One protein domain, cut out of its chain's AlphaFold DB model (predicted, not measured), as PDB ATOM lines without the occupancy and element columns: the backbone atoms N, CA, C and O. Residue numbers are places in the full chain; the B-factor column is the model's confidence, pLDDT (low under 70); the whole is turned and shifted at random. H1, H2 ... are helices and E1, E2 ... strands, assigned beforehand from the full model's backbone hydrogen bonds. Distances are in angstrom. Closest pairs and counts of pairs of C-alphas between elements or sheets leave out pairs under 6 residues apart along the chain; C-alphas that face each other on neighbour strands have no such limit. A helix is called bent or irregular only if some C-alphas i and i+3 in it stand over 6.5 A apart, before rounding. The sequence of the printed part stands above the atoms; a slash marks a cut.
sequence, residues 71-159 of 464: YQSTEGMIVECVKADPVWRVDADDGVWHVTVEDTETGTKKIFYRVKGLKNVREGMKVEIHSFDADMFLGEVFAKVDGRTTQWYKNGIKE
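This is residues 71 to 159 of the 464 residues of an uncharacterized protein of Dorea longicatena (UniProt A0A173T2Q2). A five-stranded antiparallel sheet folds into a small, nearly closed barrel: E3 and E2 face E4 and E5, with bent E1 as hinge and short H1 packed on E5. The printed part has 89 residues, with five named strands and one named helix in the order E1 E2 E3 E4 E5 H1 along the chain and the sheet order E3 E2 E1 E4 E5; of the 47 residues in named elements strands hold 41, and the class is mostly strand. The whole is compact, radius of gyration of the C-alphas 12.0 A, spanning 35 by 27 by 24 A.

Find C-alpha 71 at (213.153, 238.544, 295.527); E1, residues 71 to 83, runs 24.1 A and bends by 102 degrees at residue 77. Next come E2, 96 to 102; E3, 109 to 116; E4, 126 to 132; E5, 140 to 145; H1, 151 to 156, ending at (217.123, 254.647, 295.164).

Look at E1: N 74 and O 129 of E4 are 2.9 A apart, within hydrogen-bond range, as are N 79 and O 100 of E2. The edge strands E3 and E5 have closest C-alphas Val 115 and Glu 140, 4.8 A. H1, every O i to N i+4 pair within range, is on the sheet.

The printed part has no cut; the link E1 to E2 is long. Mean pLDDT of the printed part is 73.1, with 85 to 95 among residues under 70.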
ATOM      1  N   TYR A  71     213.831 239.841 295.420       61.72
ATOM      2  CA  TYR A  71     213.153 238.544 295.527       61.72
ATOM      3  C   TYR A  71     213.378 237.687 294.278       61.72
ATOM      4  O   TYR A  71     213.622 236.485 294.366       61.72
ATOM      5  N   GLN A  72     213.325 238.315 293.104       68.88
ATOM      6  CA  GLN A  72     213.545 237.648 291.827       68.88
ATOM      7  C   GLN A  72     214.216 238.613 290.851       68.88
ATOM      8  O   GLN A  72     213.783 239.757 290.718       68.88
ATOM      9  N   SER A  73     215.253 238.143 290.158       79.94
ATOM     10  CA  SER A  73     215.790 238.814 288.972       79.94
ATOM     11  C   SER A  73     215.293 238.079 287.732       79.94
ATOM     12  O   SER A  73     215.270 236.847 287.706       79.94
ATOM     13  N   THR A  74     214.812 238.811 286.734       81.81
ATOM     14  CA  THR A  74     214.419 238.256 285.435       81.81
ATOM     15  C   THR A  74     215.139 239.022 284.338       81.81
ATOM     16  O   THR A  74     214.976 240.236 284.227       81.81
ATOM     17  N   GLU A  75     215.919 238.306 283.532       87.12
ATOM     18  CA  GLU A  75     216.580 238.841 282.345       87.12
ATOM     19  C   GLU A  75     215.840 238.391 281.083       87.12
ATOM     20  O   GLU A  75     215.387 237.252 280.993       87.12
ATOM     21  N   GLY A  76     215.711 239.282 280.103       88.06
ATOM     22  CA  GLY A  76     215.111 238.937 278.818       88.06
ATOM     23  C   GLY A  76     214.921 240.137 277.900       88.06
ATOM     24  O   GLY A  76     215.405 241.236 278.180       88.06
ATOM     25  N   MET A  77     214.226 239.929 276.786       88.75
ATOM     26  CA  MET A  77     213.863 240.986 275.843       88.75
ATOM     27  C   MET A  77     212.411 241.406 276.013       88.75
ATOM     28  O   MET A  77     211.523 240.576 276.188       88.75
ATOM     29  N   ILE A  78     212.159 242.708 275.920       88.31
ATOM     30  CA  ILE A  78     210.795 243.235 275.906       88.31
ATOM     31  C   ILE A  78     210.156 242.898 274.563       88.31
ATOM     32  O   ILE A  78     210.626 243.360 273.526       88.31
ATOM     33  N   VAL A  79     209.073 242.127 274.588       88.94
ATOM     34  CA  VAL A  79     208.289 241.784 273.392       88.94
ATOM     35  C   VAL A  79     207.026 242.615 273.259       88.94
ATOM     36  O   VAL A  79     206.573 242.839 272.146       88.94
ATOM     37  N   GLU A  80     206.490 243.111 274.371       87.81
ATOM     38  CA  GLU A  80     205.344 244.021 274.383       87.81
ATOM     39  C   GLU A  80     205.517 245.026 275.524       87.81
ATOM     40  O   GLU A  80     205.949 244.662 276.624       87.81
ATOM     41  N   CYS A  81     205.166 246.293 275.288       86.75
ATOM     42  CA  CYS A  81     205.163 247.311 276.335       86.75
ATOM     43  C   CYS A  81     204.004 248.304 276.190       86.75
ATOM     44  O   CYS A  81     203.793 248.893 275.132       86.75
ATOM     45  N   VAL A  82     203.293 248.553 277.291       86.12
ATOM     46  CA  VAL A  82     202.194 249.524 277.376       86.12
ATOM     47  C   VAL A  82     202.462 250.481 278.528       86.12
ATOM     48  O   VAL A  82     202.782 250.059 279.641       86.12
ATOM     49  N   LYS A  83     202.340 251.786 278.285       81.75
ATOM     50  CA  LYS A  83     202.500 252.792 279.338       81.75
ATOM     51  C   LYS A  83     201.323 252.707 280.313       81.75
ATOM     52  O   LYS A  83     200.174 252.719 279.886       81.75
ATOM     53  N   ALA A  84     201.612 252.613 281.606       74.44
ATOM     54  CA  ALA A  84     200.606 252.542 282.660       74.44
ATOM     55  C   ALA A  84     200.278 253.940 283.207       74.44
ATOM     56  O   ALA A  84     201.166 254.792 283.308       74.44
ATOM     57  N   ASP A  85     199.030 254.150 283.634       65.69
ATOM     58  CA  ASP A  85     198.648 255.369 284.350       65.69
ATOM     59  C   ASP A  85     199.267 255.387 285.762       65.69
ATOM     60  O   ASP A  85     199.117 254.421 286.526       65.69
ATOM     61  N   PRO A  86     199.975 256.464 286.149       60.00
ATOM     62  CA  PRO A  86     200.555 256.568 287.478       60.00
ATOM     63  C   PRO A  86     199.446 256.800 288.511       60.00
ATOM     64  O   PRO A  86     198.732 257.795 288.468       60.00
ATOM     65  N   VAL A  87     199.313 255.889 289.478       53.81
ATOM     66  CA  VAL A  87     198.247 255.965 290.494       53.81
ATOM     67  C   VAL A  87     198.563 257.000 291.592       53.81
ATOM     68  O   VAL A  87     197.645 257.499 292.228       53.81
ATOM     69  N   TRP A  88     199.834 257.377 291.792       47.59
ATOM     70  CA  TRP A  88     200.278 258.385 292.775       47.59
ATOM     71  C   TRP A  88     201.597 259.044 292.347       47.59
ATOM     72  O   TRP A  88     202.257 258.509 291.460       47.59
ATOM     73  N   ARG A  89     201.972 260.175 292.986       44.78
ATOM     74  CA  ARG A  89     203.222 260.958 292.801       44.78
ATOM     75  C   ARG A  89     204.488 260.083 292.854       44.78
ATOM     76  O   ARG A  89     205.202 260.053 293.850       44.78
ATOM     77  N   VAL A  90     204.757 259.364 291.777       47.16
ATOM     78  CA  VAL A  90     206.093 258.956 291.362       47.16
ATOM     79  C   VAL A  90     206.623 260.163 290.603       47.16
ATOM     80  O   VAL A  90     205.869 260.748 289.821       47.16
ATOM     81  N   ASP A  91     207.843 260.599 290.918       46.00
ATOM     82  CA  ASP A  91     208.465 261.764 290.290       46.00
ATOM     83  C   ASP A  91     208.183 261.751 288.784       46.00
ATOM     84  O   ASP A  91     208.394 260.738 288.116       46.00
ATOM     85  N   ALA A  92     207.656 262.864 288.264       43.00
ATOM     86  CA  ALA A  92     207.168 263.005 286.887       43.00
ATOM     87  C   ALA A  92     208.232 262.694 285.809       43.00
ATOM     88  O   ALA A  92     207.934 262.671 284.614       43.00
ATOM     89  N   ASP A  93     209.465 262.447 286.240       50.06
ATOM     90  CA  ASP A  93     210.606 262.061 285.440       50.06
ATOM     91  C   ASP A  93     210.767 260.541 285.235       50.06
ATOM     92  O   ASP A  93     211.557 260.167 284.384       50.06
ATOM     93  N   ASP A  94     210.037 259.639 285.896       61.47
ATOM     94  CA  ASP A  94     210.184 258.190 285.651       61.47
ATOM     95  C   ASP A  94     208.870 257.538 285.193       61.47
ATOM     96  O   ASP A  94     207.826 257.656 285.832       61.47
ATOM     97  N   GLY A  95     208.905 256.846 284.046       69.31
ATOM     98  CA  GLY A  95     207.735 256.184 283.461       69.31
ATOM     99  C   GLY A  95     207.383 254.861 284.150       69.31
ATOM    100  O   GLY A  95     208.263 254.145 284.637       69.31
ATOM    101  N   VAL A  96     206.087 254.532 284.158       77.44
ATOM    102  CA  VAL A  96     205.528 253.262 284.652       77.44
ATOM    103  C   VAL A  96     204.984 252.465 283.466       77.44
ATOM    104  O   VAL A  96     204.258 253.019 282.638       77.44
ATOM    105  N   TRP A  97     205.322 251.177 283.376       83.62
ATOM    106  CA  TRP A  97     205.031 250.345 282.203       83.62
ATOM    107  C   TRP A  97     204.478 248.969 282.581       83.62
ATOM    108  O   TRP A  97     204.896 248.358 283.559       83.62
ATOM    109  N   HIS A  98     203.546 248.458 281.788       85.00
ATOM    110  CA  HIS A  98     203.228 247.037 281.713       85.00
ATOM    111  C   HIS A  98     204.110 246.436 280.623       85.00
ATOM    112  O   HIS A  98     204.088 246.937 279.499       85.00
ATOM    113  N   VAL A  99     204.916 245.426 280.947       87.81
ATOM    114  CA  VAL A  99     205.853 244.829 279.986       87.81
ATOM    115  C   VAL A  99     205.767 243.315 279.993       87.81
ATOM    116  O   VAL A  99     205.698 242.688 281.049       87.81
ATOM    117  N   THR A 100     205.824 242.733 278.803       89.25
ATOM    118  CA  THR A 100     206.017 241.298 278.616       89.25
ATOM    119  C   THR A 100     207.476 241.078 278.249       89.25
ATOM    120  O   THR A 100     207.959 241.624 277.254       89.25
ATOM    121  N   VAL A 101     208.183 240.306 279.069       88.88
ATOM    122  CA  VAL A 101     209.590 239.965 278.862       88.88
ATOM    123  C   VAL A 101     209.683 238.504 278.449       88.88
ATOM    124  O   VAL A 101     209.147 237.629 279.128       88.88
ATOM    125  N   GLU A 102     210.350 238.255 277.331       89.25
ATOM    126  CA  GLU A 102     210.705 236.923 276.860       89.25
ATOM    127  C   GLU A 102     212.149 236.620 277.257       89.25
ATOM    128  O   GLU A 102     213.074 237.357 276.901       89.25
ATOM    129  N   ASP A 103     212.342 235.550 278.023       82.94
ATOM    130  CA  ASP A 103     213.669 235.053 278.366       82.94
ATOM    131  C   ASP A 103     214.369 234.548 277.095       82.94
ATOM    132  O   ASP A 103     213.867 233.670 276.391       82.94
ATOM    133  N   THR A 104     215.542 235.111 276.807       71.44
ATOM    134  CA  THR A 104     216.331 234.802 275.608       71.44
ATOM    135  C   THR A 104     216.872 233.374 275.570       71.44
ATOM    136  O   THR A 104     217.213 232.901 274.490       71.44
ATOM    137  N   GLU A 105     216.973 232.695 276.717       73.62
ATOM    138  CA  GLU A 105     217.494 231.325 276.805       73.62
ATOM    139  C   GLU A 105     216.379 230.275 276.800       73.62
ATOM    140  O   GLU A 105     216.528 229.216 276.191       73.62
ATOM    141  N   THR A 106     215.252 230.561 277.458       75.38
ATOM    142  CA  THR A 106     214.163 229.583 277.635       75.38
ATOM    143  C   THR A 106     212.962 229.818 276.719       75.38
ATOM    144  O   THR A 106     212.096 228.947 276.621       75.38
ATOM    145  N   GLY A 107     212.876 230.980 276.060       76.94
ATOM    146  CA  GLY A 107     211.715 231.390 275.260       76.94
ATOM    147  C   GLY A 107     210.441 231.585 276.089       76.94
ATOM    148  O   GLY A 107     209.339 231.679 275.544       76.94
ATOM    149  N   THR A 108     210.552 231.596 277.422       83.69
ATOM    150  CA  THR A 108     209.395 231.748 278.303       83.69
ATOM    151  C   THR A 108     209.015 233.218 278.422       83.69
ATOM    152  O   THR A 108     209.859 234.089 278.628       83.69
ATOM    153  N   LYS A 109     207.717 233.502 278.285       87.38
ATOM    154  CA  LYS A 109     207.174 234.858 278.392       87.38
ATOM    155  C   LYS A 109     206.639 235.095 279.791       87.38
ATOM    156  O   LYS A 109     205.824 234.319 280.290       87.38
ATOM    157  N   LYS A 110     207.058 236.197 280.403       87.00
ATOM    158  CA  LYS A 110     206.605 236.625 281.722       87.00
ATOM    159  C   LYS A 110     206.070 238.046 281.651       87.00
ATOM    160  O   LYS A 110     206.703 238.936 281.089       87.00
ATOM    161  N   ILE A 111     204.884 238.239 282.217       86.06
ATOM    162  CA  ILE A 111     204.192 239.526 282.221       86.06
ATOM    163  C   ILE A 111     204.472 240.215 283.553       86.06
ATOM    164  O   ILE A 111     204.264 239.627 284.613       86.06
ATOM    165  N   PHE A 112     204.921 241.460 283.471       83.88
ATOM    166  CA  PHE A 112     205.215 242.336 284.594       83.88
ATOM    167  C   PHE A 112     204.289 243.549 284.536       83.88
ATOM    168  O   PHE A 112     204.092 244.162 283.480       83.88
ATOM    169  N   TYR A 113     203.701 243.909 285.672       80.31
ATOM    170  CA  TYR A 113     202.717 244.981 285.746       80.31
ATOM    171  C   TYR A 113     203.269 246.146 286.564       80.31
ATOM    172  O   TYR A 113     203.613 245.998 287.731       80.31
ATOM    173  N   ARG A 114     203.230 247.352 285.983       77.44
ATOM    174  CA  ARG A 114     203.652 248.608 286.632       77.44
ATOM    175  C   ARG A 114     205.142 248.653 286.992       77.44
ATOM    176  O   ARG A 114     205.512 249.142 288.060       77.44
ATOM    177  N   VAL A 115     205.989 248.211 286.071       79.62
ATOM    178  CA  VAL A 115     207.446 248.294 286.179       79.62
ATOM    179  C   VAL A 115     207.903 249.749 286.099       79.62
ATOM    180  O   VAL A 115     207.490 250.490 285.202       79.62
ATOM    181  N   LYS A 116     208.749 250.170 287.044       78.31
ATOM    182  CA  LYS A 116     209.207 251.562 287.199       78.31
ATOM    183  C   LYS A 116     210.669 251.749 286.788       78.31
ATOM    184  O   LYS A 116     211.468 250.815 286.863       78.31
ATOM    185  N   GLY A 117     211.030 252.988 286.434       71.88
ATOM    186  CA  GLY A 117     212.430 253.433 286.358       71.88
ATOM    187  C   GLY A 117     212.971 253.749 284.960       71.88
ATOM    188  O   GLY A 117     214.184 253.891 284.813       71.88
ATOM    189  N   LEU A 118     212.106 253.860 283.940       74.69
ATOM    190  CA  LEU A 118     212.484 254.287 282.585       74.69
ATOM    191  C   LEU A 118     211.473 255.253 281.964       74.69
ATOM    192  O   LEU A 118     210.278 254.970 281.890       74.69
ATOM    193  N   LYS A 119     211.987 256.363 281.420       74.12
ATOM    194  CA  LYS A 119     211.210 257.342 280.639       74.12
ATOM    195  C   LYS A 119     210.669 256.758 279.334       74.12
ATOM    196  O   LYS A 119     209.504 256.965 279.016       74.12
ATOM    197  N   ASN A 120     211.515 256.033 278.600       79.38
ATOM    198  CA  ASN A 120     211.209 255.494 277.278       79.38
ATOM    199  C   ASN A 120     211.551 254.008 277.241       79.38
ATOM    200  O   ASN A 120     212.726 253.649 277.284       79.38
ATOM    201  N   VAL A 121     210.524 253.171 277.136       81.50
ATOM    202  CA  VAL A 121     210.646 251.723 276.960       81.50
ATOM    203  C   VAL A 121     210.169 251.375 275.552       81.50
ATOM    204  O   VAL A 121     209.237 252.003 275.049       81.50
ATOM    205  N   ARG A 122     210.848 250.435 274.887       86.81
ATOM    206  CA  ARG A 122     210.498 249.954 273.545       86.81
ATOM    207  C   ARG A 122     210.659 248.442 273.466       86.81
ATOM    208  O   ARG A 122     211.486 247.864 274.172       86.81
ATOM    209  N   GLU A 123     209.905 247.843 272.560       88.31
ATOM    210  CA  GLU A 123     210.089 246.454 272.147       88.31
ATOM    211  C   GLU A 123     211.510 246.246 271.593       88.31
ATOM    212  O   GLU A 123     212.086 247.133 270.956       88.31
ATOM    213  N   GLY A 124     212.098 245.087 271.886       84.12
ATOM    214  CA  GLY A 124     213.461 244.712 271.504       84.12
ATOM    215  C   GLY A 124     214.569 245.165 272.463       84.12
ATOM    216  O   GLY A 124     215.724 244.813 272.245       84.12
ATOM    217  N   MET A 125     214.260 245.913 273.528       87.94
ATOM    218  CA  MET A 125     215.252 246.256 274.560       87.94
ATOM    219  C   MET A 125     215.581 245.037 275.430       87.94
ATOM    220  O   MET A 125     214.666 244.354 275.901       87.94
ATOM    221  N   LYS A 126     216.873 244.799 275.709       88.25
ATOM    222  CA  LYS A 126     217.295 243.764 276.664       88.25
ATOM    223  C   LYS A 126     217.241 244.341 278.072       88.25
ATOM    224  O   LYS A 126     217.901 245.338 278.354       88.25
ATOM    225  N   VAL A 127     216.492 243.719 278.973       88.44
ATOM    226  CA  VAL A 127     216.263 244.240 280.323       88.44
ATOM    227  C   VAL A 127     216.539 243.209 281.404       88.44
ATOM    228  O   VAL A 127     216.372 242.011 281.203       88.44
ATOM    229  N   GLU A 128     216.944 243.709 282.567       87.44
ATOM    230  CA  GLU A 128     216.960 242.974 283.828       87.44
ATOM    231  C   GLU A 128     215.958 243.652 284.764       87.44
ATOM    232  O   GLU A 128     216.129 244.825 285.119       87.44
ATOM    233  N   ILE A 129     214.900 242.932 285.134       84.94
ATOM    234  CA  ILE A 129     213.861 243.402 286.051       84.94
ATOM    235  C   ILE A 129     214.082 242.755 287.413       84.94
ATOM    236  O   ILE A 129     214.152 241.532 287.529       84.94
ATOM    237  N   HIS A 130     214.177 243.584 288.449       80.06
ATOM    238  CA  HIS A 130     214.215 243.139 289.839       80.06
ATOM    239  C   HIS A 130     212.826 243.294 290.448       80.06
ATOM    240  O   HIS A 130     212.272 244.396 290.493       80.06
ATOM    241  N   SER A 131     212.270 242.181 290.917       72.31
ATOM    242  CA  SER A 131     211.030 242.149 291.685       72.31
ATOM    243  C   SER A 131     211.360 242.284 293.167       72.31
ATOM    244  O   SER A 131     212.102 241.469 293.725       72.31
ATOM    245  N   PHE A 132     210.806 243.310 293.806       65.25
ATOM    246  CA  PHE A 132     210.882 243.511 295.247       65.25
ATOM    247  C   PHE A 132     209.574 243.065 295.888       65.25
ATOM    248  O   PHE A 132     208.489 243.430 295.436       65.25
ATOM    249  N   ASP A 133     209.684 242.313 296.977       52.12
ATOM    250  CA  ASP A 133     208.548 241.880 297.785       52.12
ATOM    251  C   ASP A 133     208.020 243.078 298.602       52.12
ATOM    252  O   ASP A 133     208.390 243.297 299.748       52.12
ATOM    253  N   ALA A 134     207.264 243.984 297.978       51.12
ATOM    254  CA  ALA A 134     206.649 245.109 298.679       51.12
ATOM    255  C   ALA A 134     205.368 245.576 297.983       51.12
ATOM    256  O   ALA A 134     205.403 246.411 297.077       51.12
ATOM    257  N   ASP A 135     204.242 245.128 298.531       42.47
ATOM    258  CA  ASP A 135     202.847 245.420 298.168       42.47
ATOM    259  C   ASP A 135     202.419 246.912 298.194       42.47
ATOM    260  O   ASP A 135     201.227 247.211 298.138       42.47
ATOM    261  N   MET A 136     203.331 247.892 298.302       40.19
ATOM    262  CA  MET A 136     202.915 249.310 298.318       40.19
ATOM    263  C   MET A 136     203.827 250.342 297.648       40.19
ATOM    264  O   MET A 136     203.302 251.375 297.244       40.19
ATOM    265  N   PHE A 137     205.143 250.130 297.506       47.19
ATOM    266  CA  PHE A 137     206.034 251.227 297.069       47.19
ATOM    267  C   PHE A 137     206.999 250.887 295.928       47.19
ATOM    268  O   PHE A 137     207.145 251.703 295.012       47.19
ATOM    269  N   LEU A 138     207.621 249.707 295.924       53.19
ATOM    270  CA  LEU A 138     208.692 249.385 294.969       53.19
ATOM    271  C   LEU A 138     208.229 248.478 293.828       53.19
ATOM    272  O   LEU A 138     208.449 248.847 292.679       53.19
ATOM    273  N   GLY A 139     207.514 247.386 294.128       68.88
ATOM    274  CA  GLY A 139     207.020 246.449 293.115       68.88
ATOM    275  C   GLY A 139     208.142 245.939 292.207       68.88
ATOM    276  O   GLY A 139     209.136 245.393 292.678       68.88
ATOM    277  N   GLU A 140     207.987 246.145 290.903       76.94
ATOM    278  CA  GLU A 140     208.903 245.673 289.865       76.94
ATOM    279  C   GLU A 140     209.683 246.844 289.256       76.94
ATOM    280  O   GLU A 140     209.135 247.920 288.992       76.94
ATOM    281  N   VAL A 141     210.985 246.651 289.043       78.06
ATOM    282  CA  VAL A 141     211.907 247.739 288.703       78.06
ATOM    283  C   VAL A 141     212.854 247.334 287.592       78.06
ATOM    284  O   VAL A 141     213.465 246.269 287.657       78.06
ATOM    285  N   PHE A 142     213.078 248.226 286.629       79.50
ATOM    286  CA  PHE A 142     214.156 248.052 285.660       79.50
ATOM    287  C   PHE A 142     215.518 248.284 286.322       79.50
ATOM    288  O   PHE A 142     215.907 249.424 286.589       79.50
ATOM    289  N   ALA A 143     216.259 247.207 286.585       77.94
ATOM    290  CA  ALA A 143     217.594 247.256 287.170       77.94
ATOM    291  C   ALA A 143     218.661 247.557 286.109       77.94
ATOM    292  O   ALA A 143     219.493 248.450 286.304       77.94
ATOM    293  N   LYS A 144     218.607 246.874 284.956       84.50
ATOM    294  CA  LYS A 144     219.484 247.129 283.801       84.50
ATOM    295  C   LYS A 144     218.707 247.176 282.489       84.50
ATOM    296  O   LYS A 144     217.713 246.477 282.331       84.50
ATOM    297  N   VAL A 145     219.211 247.968 281.546       82.75
ATOM    298  CA  VAL A 145     218.789 247.988 280.138       82.75
ATOM    299  C   VAL A 145     220.033 247.959 279.267       82.75
ATOM    300  O   VAL A 145     220.957 248.742 279.499       82.75
ATOM    301  N   ASP A 146     220.088 247.037 278.311       82.69
ATOM    302  CA  ASP A 146     221.209 246.826 277.390       82.69
ATOM    303  C   ASP A 146     222.566 246.769 278.123       82.69
ATOM    304  O   ASP A 146     223.562 247.382 277.738       82.69
ATOM    305  N   GLY A 147     222.580 246.078 279.270       76.25
ATOM    306  CA  GLY A 147     223.755 245.918 280.134       76.25
ATOM    307  C   GLY A 147     224.108 247.134 281.005       76.25
ATOM    308  O   GLY A 147     225.004 247.040 281.845       76.25
ATOM    309  N   ARG A 148     223.408 248.268 280.878       80.94
ATOM    310  CA  ARG A 148     223.629 249.471 281.700       80.94
ATOM    311  C   ARG A 148     222.630 249.542 282.849       80.94
ATOM    312  O   ARG A 148     221.427 249.446 282.645       80.94
ATOM    313  N   THR A 149     223.123 249.762 284.066       78.06
ATOM    314  CA  THR A 149     222.263 249.948 285.247       78.06
ATOM    315  C   THR A 149     221.481 251.253 285.148       78.06
ATOM    316  O   THR A 149     222.078 252.303 284.888       78.06
ATOM    317  N   THR A 150     220.175 251.202 285.410       73.12
ATOM    318  CA  THR A 150     219.319 252.392 285.367       73.12
ATOM    319  C   THR A 150     219.690 253.370 286.484       73.12
ATOM    320  O   THR A 150     220.144 252.994 287.571       73.12
ATOM    321  N   GLN A 151     219.527 254.667 286.215       64.75
ATOM    322  CA  GLN A 151     219.841 255.719 287.184       64.75
ATOM    323  C   GLN A 151     218.911 255.659 288.402       64.75
ATOM    324  O   GLN A 151     219.346 255.918 289.524       64.75
ATOM    325  N   TRP A 152     217.668 255.231 288.188       63.53
ATOM    326  CA  TRP A 152     216.688 255.001 289.239       63.53
ATOM    327  C   TRP A 152     217.127 253.884 290.199       63.53
ATOM    328  O   TRP A 152     217.188 254.095 291.413       63.53
ATOM    329  N   TYR A 153     217.583 252.744 289.660       64.88
ATOM    330  CA  TYR A 153     218.129 251.642 290.458       64.88
ATOM    331  C   TYR A 153     219.399 252.046 291.228       64.88
ATOM    332  O   TYR A 153     219.524 251.766 292.423       64.88
ATOM    333  N   LYS A 154     220.322 252.780 290.582       63.44
ATOM    334  CA  LYS A 154     221.554 253.280 291.225       63.44
ATOM    335  C   LYS A 154     221.282 254.236 292.391       63.44
ATOM    336  O   LYS A 154     222.001 254.190 293.389       63.44
ATOM    337  N   ASN A 155     220.286 255.111 292.262       55.47
ATOM    338  CA  ASN A 155     220.061 256.192 293.222       55.47
ATOM    339  C   ASN A 155     219.138 255.810 294.383       55.47
ATOM    340  O   ASN A 155     219.339 256.343 295.476       55.47
ATOM    341  N   GLY A 156     218.168 254.915 294.172       51.94
ATOM    342  CA  GLY A 156     217.123 254.647 295.164       51.94
ATOM    343  C   GLY A 156     217.116 253.253 295.795       51.94
ATOM    344  O   GLY A 156     216.608 253.129 296.902       51.94
ATOM    345  N   ILE A 157     217.609 252.212 295.103       53.25
ATOM    346  CA  ILE A 157     217.114 250.833 295.347       53.25
ATOM    347  C   ILE A 157     218.210 249.755 295.381       53.25
ATOM    348  O   ILE A 157     217.952 248.632 295.804       53.25
ATOM    349  N   LYS A 158     219.447 250.068 294.975       51.69
ATOM    350  CA  LYS A 158     220.565 249.112 295.040       51.69
ATOM    351  C   LYS A 158     220.651 248.460 296.429       51.69
ATOM    352  O   LYS A 158     220.612 249.167 297.432       51.69
ATOM    353  N   GLU A 159     220.822 247.139 296.468       51.03
ATOM    354  CA  GLU A 159     220.981 246.370 297.705       51.03
ATOM    355  C   GLU A 159     222.217 246.851 298.492       51.03
ATOM    356  O   GLU A 159     223.319 246.966 297.943       51.03
TER     357      GLU A 159